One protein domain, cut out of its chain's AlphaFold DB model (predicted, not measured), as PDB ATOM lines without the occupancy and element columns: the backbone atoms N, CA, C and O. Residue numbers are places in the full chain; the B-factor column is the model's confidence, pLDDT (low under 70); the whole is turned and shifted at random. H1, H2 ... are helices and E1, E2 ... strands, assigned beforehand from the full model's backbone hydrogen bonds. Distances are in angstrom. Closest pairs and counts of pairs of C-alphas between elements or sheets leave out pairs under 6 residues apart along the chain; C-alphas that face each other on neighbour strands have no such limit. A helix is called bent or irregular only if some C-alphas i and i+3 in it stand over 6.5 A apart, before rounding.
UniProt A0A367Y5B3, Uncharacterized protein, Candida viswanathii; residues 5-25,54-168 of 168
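Overview. This is residues 5 to 25 and 54 to 168 of the 168 residues of an uncharacterized protein of Candida viswanathii (UniProt A0A367Y5B3). A strongly twisted sheet makes the body: E3, E4, E7 and E2 stand side by side, with E1 on the far side of E2. The bent helix H1 packs on it with its two arms, H2 sits near one end of E2, and the hairpin E5 and E6 reaches away as a long arm from that same end, with residues 139 to 144 sticking out at its tip. The printed part has 136 residues, with two named helices and seven named strands: along the chain E1 and E2 come first, then H1, then E3 and E4, then H2, and last E5, E6 and E7; the sheet is branched and mixed, E2 having E1 on one side and E6 and E7 on the other side, and the class is mixed, helices and strands. The whole is loose, with a radius of gyration of the C-alphas of 17.6 A, and flat, spanning 56 by 45 by 23 A.

Arrangement. Start at E2, residues 14 to 22, which has three neighbours. On one side is E1, residues 5 to 9, its antiparallel hairpin partner, with N 6 and O 18 2.9 A apart, within hydrogen-bond range. On the other side are E6, residues 148 to 155, and E7, residues 163 to 167, both parallel to E2; look for N 15 and O 154 at 2.9 A, and N 19 and O 163 at 2.8 A. E4, residues 92 to 96, is antiparallel to E7, with N 93 and O 166 at 2.9 A, and forms a hairpin with edge strand E3, residues 83 to 87, with N 87 and O 92 at 2.8 A. E5, residues 128 to 135, forms a hairpin with E6, with N 153 and O 130 at 2.8 A. By its hydrogen bonds H1, residues 56 to 75, was assigned as one helix, but it is bent: C-alphas 65 and 68 are 6.6 A apart, and its arms H1a, residues 56 to 65, and H1b, residues 68 to 75, stand at a steep tilt of 61 degrees. H1a is on the sheet at a height of 7.8 A; its closest C-alphas to E1 are Val 63 and Val 8, 6.6 A. H1b touches H2, residues 98 to 107, closest at the C-alphas of Leu 74 and Ile 101, 5.2 A; they are on opposite faces of the sheet. Every O i to N i+4 pair is within hydrogen-bond range in H1a and H2, but 2 of 4 in H1b.

Along the chain. Find C-alpha 5 at (55.814, 41.553, 25.956), where E1 begins. E2 runs 25.7 A from C-alpha 14 at (45.829, 49.053, 16.111); E5 measures 22.1 A and E6 20.9 A. E7 ends at C-alpha 167, (51.082, 30.992, 32.725).

Size, cuts and confidence. The C-alphas of Pro 116 and Asp 142 are the farthest apart, 59.0 A. Residues 26 to 53 are not printed, and C-alphas 25 and 54 are 14.1 A apart across the cut. The links H2 to E5 and E5 to E6 are long. pLDDT is under 70 at residues 24 to 25 and 122 to 152.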
ATOM      1  N   VAL A   5      56.807  40.644  26.536       86.44
ATOM      2  CA  VAL A   5      55.814  41.553  25.956       86.44
ATOM      3  C   VAL A   5      55.457  41.055  24.565       86.44
ATOM      4  O   VAL A   5      56.338  40.803  23.748       86.44
ATOM      5  N   THR A   6      54.163  40.915  24.306       87.62
ATOM      6  CA  THR A   6      53.607  40.662  22.976       87.62
ATOM      7  C   THR A   6      52.450  41.623  22.721       87.62
ATOM      8  O   THR A   6      52.051  42.362  23.621       87.62
ATOM      9  N   PHE A   7      51.908  41.631  21.508       86.06
ATOM     10  CA  PHE A   7      50.843  42.541  21.105       86.06
ATOM     11  C   PHE A   7      49.659  41.774  20.526       86.06
ATOM     12  O   PHE A   7      49.828  40.768  19.836       86.06
ATOM     13  N   VAL A   8      48.451  42.258  20.806       87.06
ATOM     14  CA  VAL A   8      47.219  41.750  20.195       87.06
ATOM     15  C   VAL A   8      46.681  42.775  19.225       87.06
ATOM     16  O   VAL A   8      46.364  43.895  19.621       87.06
ATOM     17  N   LYS A   9      46.519  42.349  17.972       86.44
ATOM     18  CA  LYS A   9      45.913  43.168  16.926       86.44
ATOM     19  C   LYS A   9      44.407  43.260  17.120       86.44
ATOM     20  O   LYS A   9      43.708  42.240  17.026       86.44
ATOM     21  N   LEU A  10      43.916  44.474  17.342       81.00
ATOM     22  CA  LEU A  10      42.490  44.803  17.349       81.00
ATOM     23  C   LEU A  10      41.964  45.086  15.941       81.00
ATOM     24  O   LEU A  10      40.816  44.778  15.645       81.00
ATOM     25  N   GLY A  11      42.806  45.652  15.076       75.88
ATOM     26  CA  GLY A  11      42.457  46.023  13.708       75.88
ATOM     27  C   GLY A  11      43.668  45.997  12.781       75.88
ATOM     28  O   GLY A  11      44.681  45.370  13.082       75.88
ATOM     29  N   SER A  12      43.569  46.692  11.648       70.94
ATOM     30  CA  SER A  12      44.619  46.724  10.620       70.94
ATOM     31  C   SER A  12      45.908  47.409  11.083       70.94
ATOM     32  O   SER A  12      46.989  47.008  10.645       70.94
ATOM     33  N   ASN A  13      45.785  48.422  11.948       77.44
ATOM     34  CA  ASN A  13      46.886  49.276  12.402       77.44
ATOM     35  C   ASN A  13      46.837  49.538  13.919       77.44
ATOM     36  O   ASN A  13      47.451  50.499  14.373       77.44
ATOM     37  N   THR A  14      46.069  48.763  14.690       81.38
ATOM     38  CA  THR A  14      45.829  49.053  16.111       81.38
ATOM     39  C   THR A  14      46.099  47.838  16.975       81.38
ATOM     40  O   THR A  14      45.430  46.814  16.817       81.38
ATOM     41  N   ASP A  15      46.998  48.004  17.942       86.44
ATOM     42  CA  ASP A  15      47.488  46.934  18.805       86.44
ATOM     43  C   ASP A  15      47.334  47.278  20.295       86.44
ATOM     44  O   ASP A  15      47.341  48.445  20.686       86.44
ATOM     45  N   ILE A  16      47.224  46.254  21.147       86.75
ATOM     46  CA  ILE A  16      47.271  46.377  22.616       86.75
ATOM     47  C   ILE A  16      48.456  45.567  23.148       86.75
ATOM     48  O   ILE A  16      48.616  44.407  22.749       86.75
ATOM     49  N   PRO A  17      49.254  46.107  24.085       88.19
ATOM     50  CA  PRO A  17      50.327  45.357  24.715       88.19
ATOM     51  C   PRO A  17      49.794  44.324  25.721       88.19
ATOM     52  O   PRO A  17      48.930  44.605  26.556       88.19
ATOM     53  N   ILE A  18      50.398  43.138  25.704       89.50
ATOM     54  CA  ILE A  18      50.207  42.068  26.682       89.50
ATOM     55  C   ILE A  18      51.541  41.742  27.345       89.50
ATOM     56  O   ILE A  18      52.545  41.502  26.678       89.50
ATOM     57  N   LYS A  19      51.533  41.678  28.677       90.75
ATOM     58  CA  LYS A  19      52.639  41.192  29.500       90.75
ATOM     59  C   LYS A  19      52.372  39.764  29.947       90.75
ATOM     60  O   LYS A  19      51.417  39.508  30.675       90.75
ATOM     61  N   ILE A  20      53.256  38.858  29.560       88.50
ATOM     62  CA  ILE A  20      53.183  37.440  29.884       88.50
ATOM     63  C   ILE A  20      54.218  37.112  30.956       88.50
ATOM     64  O   ILE A  20      55.420  37.344  30.799       88.50
ATOM     65  N   PHE A  21      53.730  36.548  32.050       88.12
ATOM     66  CA  PHE A  21      54.490  36.088  33.196       88.12
ATOM     67  C   PHE A  21      54.448  34.565  33.213       88.12
ATOM     68  O   PHE A  21      53.382  33.972  33.350       88.12
ATOM     69  N   VAL A  22      55.609  33.928  33.082       84.62
ATOM     70  CA  VAL A  22      55.725  32.467  33.126       84.62
ATOM     71  C   VAL A  22      56.242  32.066  34.498       84.62
ATOM     72  O   VAL A  22      57.338  32.479  34.893       84.62
ATOM     73  N   LYS A  23      55.467  31.274  35.239       77.06
ATOM     74  CA  LYS A  23      55.930  30.685  36.492       77.06
ATOM     75  C   LYS A  23      56.836  29.502  36.161       77.06
ATOM     76  O   LYS A  23      56.499  28.645  35.354       77.06
ATOM     77  N   LYS A  24      58.012  29.432  36.791       66.88
ATOM     78  CA  LYS A  24      58.790  28.188  36.788       66.88
ATOM     79  C   LYS A  24      58.084  27.201  37.713       66.88
ATOM     80  O   LYS A  24      58.008  27.462  38.913       66.88
ATOM     81  N   SER A  25      57.606  26.083  37.171       56.72
ATOM     82  CA  SER A  25      57.315  24.911  37.996       56.72
ATOM     83  C   SER A  25      58.607  24.518  38.717       56.72
ATOM     84  O   SER A  25      59.683  24.457  38.114       56.72
ATOM     85  N   LEU A  54      58.826  31.903  26.105       78.25
ATOM     86  CA  LEU A  54      57.912  31.061  25.347       78.25
ATOM     87  C   LEU A  54      58.334  31.143  23.881       78.25
ATOM     88  O   LEU A  54      58.822  32.181  23.430       78.25
ATOM     89  N   SER A  55      58.166  30.055  23.132       84.31
ATOM     90  CA  SER A  55      58.413  30.106  21.693       84.31
ATOM     91  C   SER A  55      57.455  31.102  21.037       84.31
ATOM     92  O   SER A  55      56.335  31.314  21.510       84.31
ATOM     93  N   LYS A  56      57.880  31.706  19.922       83.88
ATOM     94  CA  LYS A  56      57.025  32.622  19.153       83.88
ATOM     95  C   LYS A  56      55.713  31.951  18.740       83.88
ATOM     96  O   LYS A  56      54.661  32.570  18.840       83.88
ATOM     97  N   ASP A  57      55.768  30.674  18.373       85.12
ATOM     98  CA  ASP A  57      54.585  29.903  17.984       85.12
ATOM     99  C   ASP A  57      53.613  29.729  19.150       85.12
ATOM    100  O   ASP A  57      52.409  29.924  18.991       85.12
ATOM    101  N   TYR A  58      54.132  29.448  20.350       86.25
ATOM    102  CA  TYR A  58      53.306  29.362  21.548       86.25
ATOM    103  C   TYR A  58      52.691  30.719  21.905       86.25
ATOM    104  O   TYR A  58      51.510  30.787  22.236       86.25
ATOM    105  N   LEU A  59      53.460  31.810  21.805       85.94
ATOM    106  CA  LEU A  59      52.952  33.166  22.026       85.94
ATOM    107  C   LEU A  59      51.827  33.514  21.045       85.94
ATOM    108  O   LEU A  59      50.797  34.039  21.464       85.94
ATOM    109  N   ASN A  60      51.991  33.179  19.765       86.81
ATOM    110  CA  ASN A  60      50.976  33.407  18.738       86.81
ATOM    111  C   ASN A  60      49.715  32.572  18.993       86.81
ATOM    112  O   ASN A  60      48.605  33.101  18.924       86.81
ATOM    113  N   ALA A  61      49.869  31.294  19.348       87.00
ATOM    114  CA  ALA A  61      48.751  30.421  19.699       87.00
ATOM    115  C   ALA A  61      48.012  30.912  20.957       87.00
ATOM    116  O   ALA A  61      46.782  30.928  20.997       87.00
ATOM    117  N   LEU A  62      48.753  31.369  21.971       87.50
ATOM    118  CA  LEU A  62      48.198  31.959  23.186       87.50
ATOM    119  C   LEU A  62      47.404  33.230  22.867       87.50
ATOM    120  O   LEU A  62      46.272  33.373  23.320       87.50
ATOM    121  N   VAL A  63      47.957  34.128  22.050       87.56
ATOM    122  CA  VAL A  63      47.261  35.337  21.588       87.56
ATOM    123  C   VAL A  63      45.983  34.980  20.826       87.56
ATOM    124  O   VAL A  63      44.937  35.571  21.091       87.56
ATOM    125  N   ALA A  64      46.033  33.988  19.936       87.88
ATOM    126  CA  ALA A  64      44.867  33.524  19.188       87.88
ATOM    127  C   ALA A  64      43.760  32.978  20.108       87.88
ATOM    128  O   ALA A  64      42.590  33.282  19.891       87.88
ATOM    129  N   LYS A  65      44.118  32.244  21.172       89.12
ATOM    130  CA  LYS A  65      43.173  31.779  22.205       89.12
ATOM    131  C   LYS A  65      42.609  32.916  23.064       89.12
ATOM    132  O   LYS A  65      41.443  32.881  23.450       89.12
ATOM    133  N   LEU A  66      43.437  33.904  23.404       87.88
ATOM    134  CA  LEU A  66      43.072  35.019  24.282       87.88
ATOM    135  C   LEU A  66      42.145  36.020  23.597       87.88
ATOM    136  O   LEU A  66      41.190  36.497  24.209       87.88
ATOM    137  N   LYS A  67      42.418  36.332  22.327       88.38
ATOM    138  CA  LYS A  67      41.695  37.334  21.542       88.38
ATOM    139  C   LYS A  67      40.162  37.210  21.631       88.38
ATOM    140  O   LYS A  67      39.548  38.202  22.018       88.38
ATOM    141  N   PRO A  68      39.522  36.052  21.369       89.69
ATOM    142  CA  PRO A  68      38.061  35.944  21.418       89.69
ATOM    143  C   PRO A  68      37.465  36.180  22.812       89.69
ATOM    144  O   PRO A  68      36.308  36.563  22.905       89.69
ATOM    145  N   LYS A  69      38.232  35.986  23.895       88.69
ATOM    146  CA  LYS A  69      37.759  36.251  25.266       88.69
ATOM    147  C   LYS A  69      38.018  37.681  25.724       88.69
ATOM    148  O   LYS A  69      37.247  38.224  26.504       88.69
ATOM    149  N   ILE A  70      39.100  38.293  25.245       88.06
ATOM    150  CA  ILE A  70      39.461  39.671  25.585       88.06
ATOM    151  C   ILE A  70      38.572  40.671  24.834       88.06
ATOM    152  O   ILE A  70      38.195  41.683  25.414       88.06
ATOM    153  N   LEU A  71      38.215  40.408  23.572       87.12
ATOM    154  CA  LEU A  71      37.430  41.355  22.765       87.12
ATOM    155  C   LEU A  71      36.082  41.745  23.412       87.12
ATOM    156  O   LEU A  71      35.859  42.948  23.551       87.12
ATOM    157  N   PRO A  72      35.242  40.811  23.902       88.00
ATOM    158  CA  PRO A  72      33.986  41.174  24.566       88.00
ATOM    159  C   PRO A  72      34.194  42.010  25.833       88.00
ATOM    160  O   PRO A  72      33.424  42.919  26.124       88.00
ATOM    161  N   ILE A  73      35.271  41.756  26.582       87.50
ATOM    162  CA  ILE A  73      35.628  42.547  27.770       87.50
ATOM    163  C   ILE A  73      35.950  43.993  27.371       87.50
ATOM    164  O   ILE A  73      35.530  44.948  28.030       87.50
ATOM    165  N   LEU A  74      36.679  44.162  26.269       85.62
ATOM    166  CA  LEU A  74      37.105  45.470  25.790       85.62
ATOM    167  C   LEU A  74      35.967  46.285  25.173       85.62
ATOM    168  O   LEU A  74      35.939  47.491  25.404       85.62
ATOM    169  N   PHE A  75      35.041  45.665  24.439       83.56
ATOM    170  CA  PHE A  75      34.018  46.384  23.664       83.56
ATOM    171  C   PHE A  75      32.602  46.263  24.231       83.56
ATOM    172  O   PHE A  75      31.928  47.280  24.374       83.56
ATOM    173  N   ASP A  76      32.177  45.057  24.605       76.31
ATOM    174  CA  ASP A  76      30.754  44.747  24.805       76.31
ATOM    175  C   ASP A  76      30.331  44.761  26.280       76.31
ATOM    176  O   ASP A  76      29.152  44.886  26.604       76.31
ATOM    177  N   ASN A  77      31.281  44.614  27.206       76.25
ATOM    178  CA  ASN A  77      30.954  44.489  28.621       76.25
ATOM    179  C   ASN A  77      30.422  45.814  29.201       76.25
ATOM    180  O   ASN A  77      31.008  46.871  28.989       76.25
ATOM    181  N   THR A  78      29.358  45.798  29.993       75.81
ATOM    182  CA  THR A  78      28.868  47.004  30.682       75.81
ATOM    183  C   THR A  78      29.797  47.450  31.815       75.81
ATOM    184  O   THR A  78      29.855  48.636  32.135       75.81
ATOM    185  N   SER A  79      30.575  46.529  32.393       81.62
ATOM    186  CA  SER A  79      31.529  46.839  33.456       81.62
ATOM    187  C   SER A  79      32.814  47.466  32.914       81.62
ATOM    188  O   SER A  79      33.499  46.908  32.054       81.62
ATOM    189  N   LEU A  80      33.171  48.613  33.493       83.25
ATOM    190  CA  LEU A  80      34.422  49.329  33.243       83.25
ATOM    191  C   LEU A  80      35.495  49.024  34.296       83.25
ATOM    192  O   LEU A  80      36.511  49.715  34.349       83.25
ATOM    193  N   GLU A  81      35.272  48.050  35.176       87.00
ATOM    194  CA  GLU A  81      36.224  47.670  36.221       87.00
ATOM    195  C   GLU A  81      37.285  46.686  35.710       87.00
ATOM    196  O   GLU A  81      37.218  46.193  34.587       87.00
ATOM    197  N   THR A  82      38.305  46.416  36.530       89.94
ATOM    198  CA  THR A  82      39.331  45.417  36.198       89.94
ATOM    199  C   THR A  82      38.695  44.034  36.141       89.94
ATOM    200  O   THR A  82      38.010  43.636  37.078       89.94
ATOM    201  N   GLN A  83      38.949  43.295  35.062       90.81
ATOM    202  CA  GLN A  83      38.364  41.971  34.856       90.81
ATOM    203  C   GLN A  83      39.427  40.888  34.875       90.81
ATOM    204  O   GLN A  83      40.525  41.058  34.340       90.81
ATOM    205  N   GLU A  84      39.079  39.753  35.472       92.12
ATOM    206  CA  GLU A  84      39.944  38.585  35.553       92.12
ATOM    207  C   GLU A  84      39.210  37.352  35.041       92.12
ATOM    208  O   GLU A  84      38.028  37.160  35.315       92.12
ATOM    209  N   PHE A  85      39.917  36.498  34.307       90.94
ATOM    210  CA  PHE A  85      39.386  35.209  33.883       90.94
ATOM    211  C   PHE A  85      40.493  34.165  33.773       90.94
ATOM    212  O   PHE A  85      41.683  34.484  33.680       90.94
ATOM    213  N   THR A  86      40.090  32.897  33.778       90.38
ATOM    214  CA  THR A  86      40.992  31.753  33.659       90.38
ATOM    215  C   THR A  86      40.759  30.980  32.361       90.38
ATOM    216  O   THR A  86      39.692  31.017  31.742       90.38
ATOM    217  N   LEU A  87      41.816  30.314  31.909       87.44
ATOM    218  CA  LEU A  87      41.884  29.506  30.698       87.44
ATOM    219  C   LEU A  87      42.616  28.192  30.985       87.44
ATOM    220  O   LEU A  87      43.393  28.114  31.939       87.44
ATOM    221  N   ASP A  88      42.373  27.196  30.127       83.44
ATOM    222  CA  ASP A  88      42.999  25.868  30.167       83.44
ATOM    223  C   ASP A  88      42.958  25.260  31.591       83.44
ATOM    224  O   ASP A  88      43.995  24.971  32.188       83.44
ATOM    225  N   ASP A  89      41.749  25.149  32.158       81.81
ATOM    226  CA  ASP A  89      41.472  24.594  33.497       81.81
ATOM    227  C   ASP A  89      42.275  25.246  34.638       81.81
ATOM    228  O   ASP A  89      42.707  24.596  35.587       81.81
ATOM    229  N   GLY A  90      42.506  26.559  34.541       80.12
ATOM    230  CA  GLY A  90      43.200  27.340  35.569       80.12
ATOM    231  C   GLY A  90      44.715  27.441  35.385       80.12
ATOM    232  O   GLY A  90      45.374  28.118  36.174       80.12
ATOM    233  N   LYS A  91      45.279  26.846  34.325       85.81
ATOM    234  CA  LYS A  91      46.712  26.969  33.994       85.81
ATOM    235  C   LYS A  91      47.098  28.368  33.527       85.81
ATOM    236  O   LYS A  91      48.258  28.760  33.637       85.81
ATOM    237  N   ILE A  92      46.140  29.130  33.003       89.44
ATOM    238  CA  ILE A  92      46.368  30.489  32.520       89.44
ATOM    239  C   ILE A  92      45.405  31.435  33.235       89.44
ATOM    240  O   ILE A  92      44.190  31.287  33.120       89.44
ATOM    241  N   LYS A  93      45.940  32.436  33.941       91.62
ATOM    242  CA  LYS A  93      45.166  33.542  34.527       91.62
ATOM    243  C   LYS A  93      45.400  34.814  33.724       91.62
ATOM    244  O   LYS A  93      46.541  35.188  33.472       91.62
ATOM    245  N   VAL A  94      44.329  35.507  33.364       92.06
ATOM    246  CA  VAL A  94      44.375  36.754  32.596       92.06
ATOM    247  C   VAL A  94      43.738  37.861  33.416       92.06
ATOM    248  O   VAL A  94      42.673  37.668  33.991       92.06
ATOM    249  N   VAL A  95      44.395  39.016  33.463       92.88
ATOM    250  CA  VAL A  95      43.922  40.223  34.141       92.88
ATOM    251  C   VAL A  95      43.931  41.363  33.134       92.88
ATOM    252  O   VAL A  95      44.987  41.721  32.606       92.88
ATOM    253  N   VAL A  96      42.757  41.929  32.877       91.88
ATOM    254  CA  VAL A  96      42.539  43.080  31.999       91.88
ATOM    255  C   VAL A  96      42.301  44.309  32.884       91.88
ATOM    256  O   VAL A  96      41.231  44.424  33.485       91.88
ATOM    257  N   PRO A  97      43.279  45.224  33.012       90.75
ATOM    258  CA  PRO A  97      43.135  46.393  33.877       90.75
ATOM    259  C   PRO A  97      42.059  47.361  33.378       90.75
ATOM    260  O   PRO A  97      41.964  47.613  32.175       90.75
ATOM    261  N   GLN A  98      41.333  47.985  34.309       89.31
ATOM    262  CA  GLN A  98      40.334  49.030  34.027       89.31
ATOM    263  C   GLN A  98      40.867  50.120  33.084       89.31
ATOM    264  O   GLN A  98      40.188  50.511  32.138       89.31
ATOM    265  N   MET A  99      42.099  50.586  33.303       86.50
ATOM    266  CA  MET A  99      42.702  51.628  32.464       86.50
ATOM    267  C   MET A  99      42.838  51.206  30.999       86.50
ATOM    268  O   MET A  99      42.560  52.011  30.115       86.50
ATOM    269  N   THR A 100      43.183  49.944  30.732       86.94
ATOM    270  CA  THR A 100      43.252  49.420  29.362       86.94
ATOM    271  C   THR A 100      41.868  49.353  28.724       86.94
ATOM    272  O   THR A 100      41.720  49.747  27.571       86.94
ATOM    273  N   ILE A 101      40.839  48.934  29.468       88.50
ATOM    274  CA  ILE A 101      39.450  48.916  28.973       88.50
ATOM    275  C   ILE A 101      39.014  50.333  28.584       88.50
ATOM    276  O   ILE A 101      38.546  50.556  27.469       88.50
ATOM    277  N   LEU A 102      39.228  51.305  29.473       86.25
ATOM    278  CA  LEU A 102      38.852  52.696  29.230       86.25
ATOM    279  C   LEU A 102      39.614  53.304  28.042       86.25
ATOM    280  O   LEU A 102      39.000  53.946  27.194       86.25
ATOM    281  N   GLN A 103      40.929  53.075  27.944       84.06
ATOM    282  CA  GLN A 103      41.757  53.580  26.843       84.06
ATOM    283  C   GLN A 103      41.342  52.999  25.491       84.06
ATOM    284  O   GLN A 103      41.290  53.731  24.502       84.06
ATOM    285  N   VAL A 104      41.022  51.702  25.439       85.00
ATOM    286  CA  VAL A 104      40.533  51.050  24.218       85.00
ATOM    287  C   VAL A 104      39.176  51.614  23.829       85.00
ATOM    288  O   VAL A 104      39.028  52.106  22.715       85.00
ATOM    289  N   ARG A 105      38.199  51.645  24.739       86.06
ATOM    290  CA  ARG A 105      36.865  52.176  24.419       86.06
ATOM    291  C   ARG A 105      36.905  53.628  23.986       86.06
ATOM    292  O   ARG A 105      36.232  53.995  23.029       86.06
ATOM    293  N   TRP A 106      37.731  54.440  24.630       80.44
ATOM    294  CA  TRP A 106      37.931  55.818  24.217       80.44
ATOM    295  C   TRP A 106      38.566  55.922  22.822       80.44
ATOM    296  O   TRP A 106      38.064  56.656  21.972       80.44
ATOM    297  N   ALA A 107      39.611  55.139  22.536       79.94
ATOM    298  CA  ALA A 107      40.263  55.136  21.225       79.94
ATOM    299  C   ALA A 107      39.322  54.720  20.079       79.94
ATOM    300  O   ALA A 107      39.511  55.182  18.953       79.94
ATOM    301  N   PHE A 108      38.316  53.890  20.371       82.31
ATOM    302  CA  PHE A 108      37.268  53.469  19.436       82.31
ATOM    303  C   PHE A 108      35.964  54.277  19.550       82.31
ATOM    304  O   PHE A 108      34.996  53.942  18.877       82.31
ATOM    305  N   ARG A 109      35.935  55.356  20.349       80.75
ATOM    306  CA  ARG A 109      34.757  56.223  20.565       80.75
ATOM    307  C   ARG A 109      33.512  55.489  21.087       80.75
ATOM    308  O   ARG A 109      32.392  55.880  20.790       80.75
ATOM    309  N   VAL A 110      33.723  54.437  21.872       83.06
ATOM    310  CA  VAL A 110      32.674  53.658  22.557       83.06
ATOM    311  C   VAL A 110      32.432  54.175  23.983       83.06
ATOM    312  O   VAL A 110      31.406  53.884  24.583       83.06
ATOM    313  N   LEU A 111      33.376  54.929  24.556       79.62
ATOM    314  CA  LEU A 111      33.231  55.532  25.884       79.62
ATOM    315  C   LEU A 111      32.657  56.951  25.776       79.62
ATOM    316  O   LEU A 111      33.276  57.802  25.134       79.62
ATOM    317  N   ASP A 112      31.548  57.214  26.469       77.62
ATOM    318  CA  ASP A 112      30.949  58.548  26.538       77.62
ATOM    319  C   ASP A 112      31.869  59.562  27.228       77.62
ATOM    320  O   ASP A 112      32.456  59.298  28.283       77.62
ATOM    321  N   TYR A 113      31.947  60.761  26.652       71.19
ATOM    322  CA  TYR A 113      32.741  61.880  27.175       71.19
ATOM    323  C   TYR A 113      32.275  62.350  28.559       71.19
ATOM    324  O   TYR A 113      33.076  62.838  29.357       71.19
ATOM    325  N   GLU A 114      30.986  62.186  28.853       74.88
ATOM    326  CA  GLU A 114      30.375  62.575  30.125       74.88
ATOM    327  C   GLU A 114      30.582  61.529  31.228       74.88
ATOM    328  O   GLU A 114      30.311  61.792  32.402       74.88
ATOM    329  N   HIS A 115      31.109  60.348  30.885       76.06
ATOM    330  CA  HIS A 115      31.290  59.276  31.849       76.06
ATOM    331  C   HIS A 115      32.289  59.700  32.949       76.06
ATOM    332  O   HIS A 115      33.395  60.151  32.640       76.06
ATOM    333  N   PRO A 116      32.001  59.506  34.251       79.38
ATOM    334  CA  PRO A 116      32.866  59.977  35.344       79.38
ATOM    335  C   PRO A 116      34.290  59.397  35.296       79.38
ATOM    336  O   PRO A 116      35.249  60.030  35.738       79.38
ATOM    337  N   LEU A 117      34.446  58.200  34.721       78.56
ATOM    338  CA  LEU A 117      35.749  57.555  34.510       78.56
ATOM    339  C   LEU A 117      36.524  58.093  33.297       78.56
ATOM    340  O   LEU A 117      37.725  57.853  33.216       78.56
ATOM    341  N   PHE A 118      35.892  58.847  32.392       70.69
ATOM    342  CA  PHE A 118      36.555  59.470  31.243       70.69
ATOM    343  C   PHE A 118      37.699  60.386  31.692       70.69
ATOM    344  O   PHE A 118      38.815  60.308  31.182       70.69
ATOM    345  N   LYS A 119      37.468  61.174  32.750       73.56
ATOM    346  CA  LYS A 119      38.473  62.070  33.345       73.56
ATOM    347  C   LYS A 119      39.715  61.333  33.864       73.56
ATOM    348  O   LYS A 119      40.774  61.942  33.975       73.56
ATOM    349  N   LYS A 120      39.607  60.030  34.165       75.25
ATOM    350  CA  LYS A 120      40.727  59.199  34.637       75.25
ATOM    351  C   LYS A 120      41.623  58.691  33.513       75.25
ATOM    352  O   LYS A 120      42.759  58.330  33.791       75.25
ATOM    353  N   VAL A 121      41.134  58.654  32.269       71.12
ATOM    354  CA  VAL A 121      41.893  58.142  31.114       71.12
ATOM    355  C   VAL A 121      43.149  58.982  30.865       71.12
ATOM    356  O   VAL A 121      44.149  58.446  30.385       71.12
ATOM    357  N   GLY A 122      43.122  60.258  31.277       60.81
ATOM    358  CA  GLY A 122      44.129  61.253  30.924       60.81
ATOM    359  C   GLY A 122      44.071  61.545  29.424       60.81
ATOM    360  O   GLY A 122      43.800  60.656  28.620       60.81
ATOM    361  N   TYR A 123      44.300  62.790  29.012       54.19
ATOM    362  CA  TYR A 123      44.528  63.067  27.592       54.19
ATOM    363  C   TYR A 123      45.782  62.291  27.160       54.19
ATOM    364  O   TYR A 123      46.848  62.528  27.731       54.19
ATOM    365  N   PRO A 124      45.701  61.328  26.229       50.75
ATOM    366  CA  PRO A 124      46.772  60.374  26.051       50.75
ATOM    367  C   PRO A 124      47.552  60.723  24.797       50.75
ATOM    368  O   PRO A 124      47.153  60.409  23.679       50.75
ATOM    369  N   ASP A 125      48.738  61.261  25.022       45.91
ATOM    370  CA  ASP A 125      49.845  61.087  24.087       45.91
ATOM    371  C   ASP A 125      50.705  59.870  24.488       45.91
ATOM    372  O   ASP A 125      51.913  59.803  24.299       45.91
ATOM    373  N   HIS A 126      50.077  58.874  25.124       49.97
ATOM    374  CA  HIS A 126      50.693  57.584  25.449       49.97
ATOM    375  C   HIS A 126      50.418  56.529  24.370       49.97
ATOM    376  O   HIS A 126      50.519  55.331  24.640       49.97
ATOM    377  N   SER A 127      50.043  56.943  23.155       54.91
ATOM    378  CA  SER A 127      50.061  56.029  22.019       54.91
ATOM    379  C   SER A 127      51.505  55.757  21.638       54.91
ATOM    380  O   SER A 127      52.199  56.636  21.133       54.91
ATOM    381  N   MET A 128      51.971  54.529  21.863       58.03
ATOM    382  CA  MET A 128      53.241  54.123  21.274       58.03
ATOM    383  C   MET A 128      53.012  53.944  19.774       58.03
ATOM    384  O   MET A 128      52.114  53.213  19.350       58.03
ATOM    385  N   HIS A 129      53.815  54.622  18.964       61.38
ATOM    386  CA  HIS A 129      53.844  54.396  17.528       61.38
ATOM    387  C   HIS A 129      54.894  53.331  17.235       61.38
ATOM    388  O   HIS A 129      56.085  53.553  17.440       61.38
ATOM    389  N   MET A 130      54.452  52.161  16.781       59.94
ATOM    390  CA  MET A 130      55.357  51.135  16.277       59.94
ATOM    391  C   MET A 130      55.511  51.297  14.771       59.94
ATOM    392  O   MET A 130      54.529  51.396  14.038       59.94
ATOM    393  N   LEU A 131      56.756  51.310  14.304       62.66
ATOM    394  CA  LEU A 131      57.065  51.245  12.883       62.66
ATOM    395  C   LEU A 131      57.234  49.780  12.504       62.66
ATOM    396  O   LEU A 131      58.223  49.145  12.874       62.66
ATOM    397  N   ARG A 132      56.269  49.242  11.760       63.75
ATOM    398  CA  ARG A 132      56.407  47.924  11.153       63.75
ATOM    399  C   ARG A 132      56.974  48.081   9.751       63.75
ATOM    400  O   ARG A 132      56.465  48.863   8.951       63.75
ATOM    401  N   VAL A 133      58.048  47.347   9.485       63.62
ATOM    402  CA  VAL A 133      58.682  47.282   8.171       63.62
ATOM    403  C   VAL A 133      58.050  46.123   7.413       63.62
ATOM    404  O   VAL A 133      58.197  44.967   7.811       63.62
ATOM    405  N   GLU A 134      57.315  46.430   6.349       64.81
ATOM    406  CA  GLU A 134      56.764  45.427   5.436       64.81
ATOM    407  C   GLU A 134      57.515  45.499   4.100       64.81
ATOM    408  O   GLU A 134      57.828  46.588   3.604       64.81
ATOM    409  N   LYS A 135      57.836  44.328   3.535       59.88
ATOM    410  CA  LYS A 135      58.376  44.227   2.178       59.88
ATOM    411  C   LYS A 135      57.248  44.603   1.221       59.88
ATOM    412  O   LYS A 135      56.169  44.023   1.298       59.88
ATOM    413  N   LYS A 136      57.470  45.605   0.378       59.66
ATOM    414  CA  LYS A 136      56.515  45.985  -0.663       59.66
ATOM    415  C   LYS A 136      56.474  44.847  -1.687       59.66
ATOM    416  O   LYS A 136      57.537  44.362  -2.079       59.66
ATOM    417  N   ASP A 137      55.280  44.394  -2.068       56.69
ATOM    418  CA  ASP A 137      55.160  43.384  -3.119       56.69
ATOM    419  C   ASP A 137      55.847  43.920  -4.381       56.69
ATOM    420  O   ASP A 137      55.565  45.059  -4.781       56.69
ATOM    421  N   PRO A 138      56.778  43.158  -4.982       54.34
ATOM    422  CA  PRO A 138      57.418  43.571  -6.211       54.34
ATOM    423  C   PRO A 138      56.349  43.498  -7.301       54.34
ATOM    424  O   PRO A 138      56.056  42.433  -7.838       54.34
ATOM    425  N   GLY A 139      55.706  44.631  -7.590       52.41
ATOM    426  CA  GLY A 139      54.992  44.804  -8.851       52.41
ATOM    427  C   GLY A 139      56.001  44.509  -9.951       52.41
ATOM    428  O   GLY A 139      57.017  45.194 -10.022       52.41
ATOM    429  N   GLY A 140      55.769  43.416 -10.678       54.16
ATOM    430  CA  GLY A 140      56.813  42.646 -11.344       54.16
ATOM    431  C   GLY A 140      57.802  43.488 -12.142       54.16
ATOM    432  O   GLY A 140      57.432  44.096 -13.136       54.16
ATOM    433  N   HIS A 141      59.051  43.483 -11.691       50.62
ATOM    434  CA  HIS A 141      60.253  43.652 -12.496       50.62
ATOM    435  C   HIS A 141      61.432  43.125 -11.669       50.62
ATOM    436  O   HIS A 141      61.597  43.503 -10.510       50.62
ATOM    437  N   ASP A 142      62.198  42.217 -12.272       53.41
ATOM    438  CA  ASP A 142      63.305  41.434 -11.695       53.41
ATOM    439  C   ASP A 142      64.579  42.253 -11.386       53.41
ATOM    440  O   ASP A 142      65.685  41.733 -11.478       53.41
ATOM    441  N   ASP A 143      64.453  43.523 -10.988       56.12
ATOM    442  CA  ASP A 143      65.603  44.332 -10.568       56.12
ATOM    443  C   ASP A 143      65.569  44.598  -9.055       56.12
ATOM    444  O   ASP A 143      64.691  45.278  -8.517       56.12
ATOM    445  N   ASP A 144      66.568  44.032  -8.378       56.94
ATOM    446  CA  ASP A 144      66.792  43.921  -6.933       56.94
ATOM    447  C   ASP A 144      66.819  45.252  -6.147       56.94
ATOM    448  O   ASP A 144      67.836  45.669  -5.586       56.94
ATOM    449  N   LYS A 145      65.667  45.911  -6.001       56.25
ATOM    450  CA  LYS A 145      65.445  46.908  -4.944       56.25
ATOM    451  C   LYS A 145      64.306  46.466  -4.042       56.25
ATOM    452  O   LYS A 145      63.128  46.561  -4.373       56.25
ATOM    453  N   VAL A 146      64.674  45.981  -2.856       57.78
ATOM    454  CA  VAL A 146      63.718  45.702  -1.784       57.78
ATOM    455  C   VAL A 146      63.231  47.036  -1.219       57.78
ATOM    456  O   VAL A 146      63.846  47.608  -0.322       57.78
ATOM    457  N   ASP A 147      62.123  47.535  -1.758       61.03
ATOM    458  CA  ASP A 147      61.415  48.681  -1.196       61.03
ATOM    459  C   ASP A 147      60.747  48.278   0.127       61.03
ATOM    460  O   ASP A 147      59.908  47.370   0.192       61.03
ATOM    461  N   PHE A 148      61.085  48.991   1.196       60.38
ATOM    462  CA  PHE A 148      60.441  48.848   2.495       60.38
ATOM    463  C   PHE A 148      59.356  49.909   2.660       60.38
ATOM    464  O   PHE A 148      59.603  51.100   2.462       60.38
ATOM    465  N   LYS A 149      58.151  49.496   3.063       64.44
ATOM    466  CA  LYS A 149      57.097  50.430   3.470       64.44
ATOM    467  C   LYS A 149      57.008  50.461   4.989       64.44
ATOM    468  O   LYS A 149      56.831  49.426   5.631       64.44
ATOM    469  N   TYR A 150      57.097  51.661   5.554       59.00
ATOM    470  CA  TYR A 150      56.791  51.887   6.960       59.00
ATOM    471  C   TYR A 150      55.281  51.927   7.139       59.00
ATOM    472  O   TYR A 150      54.588  52.745   6.530       59.00
ATOM    473  N   LYS A 151      54.767  51.045   7.988       62.88
ATOM    474  CA  LYS A 151      53.378  51.079   8.424       62.88
ATOM    475  C   LYS A 151      53.354  51.451   9.899       62.88
ATOM    476  O   LYS A 151      53.897  50.732  10.734       62.88
ATOM    477  N   GLN A 152      52.770  52.606  10.199       58.72
ATOM    478  CA  GLN A 152      52.608  53.066  11.571       58.72
ATOM    479  C   GLN A 152      51.473  52.268  12.218       58.72
ATOM    480  O   GLN A 152      50.309  52.392  11.833       58.72
ATOM    481  N   GLU A 153      51.823  51.422  13.180       71.25
ATOM    482  CA  GLU A 153      50.876  50.732  14.047       71.25
ATOM    483  C   GLU A 153      50.699  51.576  15.318       71.25
ATOM    484  O   GLU A 153      51.660  51.960  15.992       71.25
ATOM    485  N   ARG A 154      49.450  51.933  15.616       76.75
ATOM    486  CA  ARG A 154      49.055  52.631  16.836       76.75
ATOM    487  C   ARG A 154      48.897  51.597  17.938       76.75
ATOM    488  O   ARG A 154      47.995  50.766  17.885       76.75
ATOM    489  N   VAL A 155      49.713  51.688  18.974       80.31
ATOM    490  CA  VAL A 155      49.494  50.908  20.188       80.31
ATOM    491  C   VAL A 155      48.626  51.718  21.141       80.31
ATOM    492  O   VAL A 155      48.948  52.862  21.469       80.31
ATOM    493  N   ILE A 156      47.512  51.136  21.574       79.56
ATOM    494  CA  ILE A 156      46.651  51.721  22.598       79.56
ATOM    495  C   ILE A 156      47.164  51.297  23.973       79.56
ATOM    496  O   ILE A 156      47.257  50.107  24.278       79.56
ATOM    497  N   GLY A 157      47.438  52.296  24.808       74.25
ATOM    498  CA  GLY A 157      47.866  52.113  26.186       74.25
ATOM    499  C   GLY A 157      49.362  51.857  26.350       74.25
ATOM    500  O   GLY A 157      50.114  51.649  25.398       74.25
ATOM    501  N   GLY A 158      49.802  51.911  27.605       77.81
ATOM    502  CA  GLY A 158      51.203  51.755  27.980       77.81
ATOM    503  C   GLY A 158      51.521  50.376  28.552       77.81
ATOM    504  O   GLY A 158      50.653  49.642  29.024       77.81
ATOM    505  N   LEU A 159      52.814  50.049  28.629       80.12
ATOM    506  CA  LEU A 159      53.272  48.821  29.287       80.12
ATOM    507  C   LEU A 159      52.895  48.764  30.777       80.12
ATOM    508  O   LEU A 159      52.854  47.674  31.348       80.12
ATOM    509  N   LYS A 160      52.651  49.904  31.433       82.94
ATOM    510  CA  LYS A 160      52.243  49.964  32.846       82.94
ATOM    511  C   LYS A 160      50.895  49.273  33.077       82.94
ATOM    512  O   LYS A 160      50.794  48.448  33.985       82.94
ATOM    513  N   ASP A 161      49.933  49.547  32.201       82.38
ATOM    514  CA  ASP A 161      48.541  49.099  32.317       82.38
ATOM    515  C   ASP A 161      48.191  47.955  31.354       82.38
ATOM    516  O   ASP A 161      47.036  47.546  31.276       82.38
ATOM    517  N   ALA A 162      49.190  47.400  30.660       87.31
ATOM    518  CA  ALA A 162      49.055  46.265  29.752       87.31
ATOM    519  C   ALA A 162      48.305  45.073  30.375       87.31
ATOM    520  O   ALA A 162      48.407  44.808  31.579       87.31
ATOM    521  N   ILE A 163      47.621  44.303  29.524       89.38
ATOM    522  CA  ILE A 163      46.940  43.066  29.929       89.38
ATOM    523  C   ILE A 163      47.980  42.102  30.496       89.38
ATOM    524  O   ILE A 163      49.015  41.858  29.873       89.38
ATOM    525  N   LYS A 164      47.723  41.556  31.684       92.12
ATOM    526  CA  LYS A 164      48.648  40.650  32.368       92.12
ATOM    527  C   LYS A 164      48.168  39.221  32.183       92.12
ATOM    528  O   LYS A 164      47.035  38.900  32.521       92.12
ATOM    529  N   VAL A 165      49.039  38.363  31.675       90.44
ATOM    530  CA  VAL A 165      48.777  36.937  31.487       90.44
ATOM    531  C   VAL A 165      49.777  36.161  32.325       90.44
ATOM    532  O   VAL A 165      50.982  36.331  32.168       90.44
ATOM    533  N   PHE A 166      49.286  35.313  33.213       89.31
ATOM    534  CA  PHE A 166      50.082  34.438  34.057       89.31
ATOM    535  C   PHE A 166      49.912  33.009  33.560       89.31
ATOM    536  O   PHE A 166      48.796  32.498  33.534       89.31
ATOM    537  N   VAL A 167      51.016  32.391  33.152       87.00
ATOM    538  CA  VAL A 167      51.082  30.992  32.725       87.00
ATOM    539  C   VAL A 167      51.757  30.208  33.846       87.00
ATOM    540  O   VAL A 167      52.887  30.539  34.226       87.00
ATOM    541  N   TYR A 168      51.039  29.235  34.403       81.81
ATOM    542  CA  TYR A 168      51.454  28.437  35.558       81.81
ATOM    543  C   TYR A 168      52.057  27.089  35.174       81.81
ATOM    544  O   TYR A 168      51.610  26.495  34.168       81.81
TER     545      TYR A 168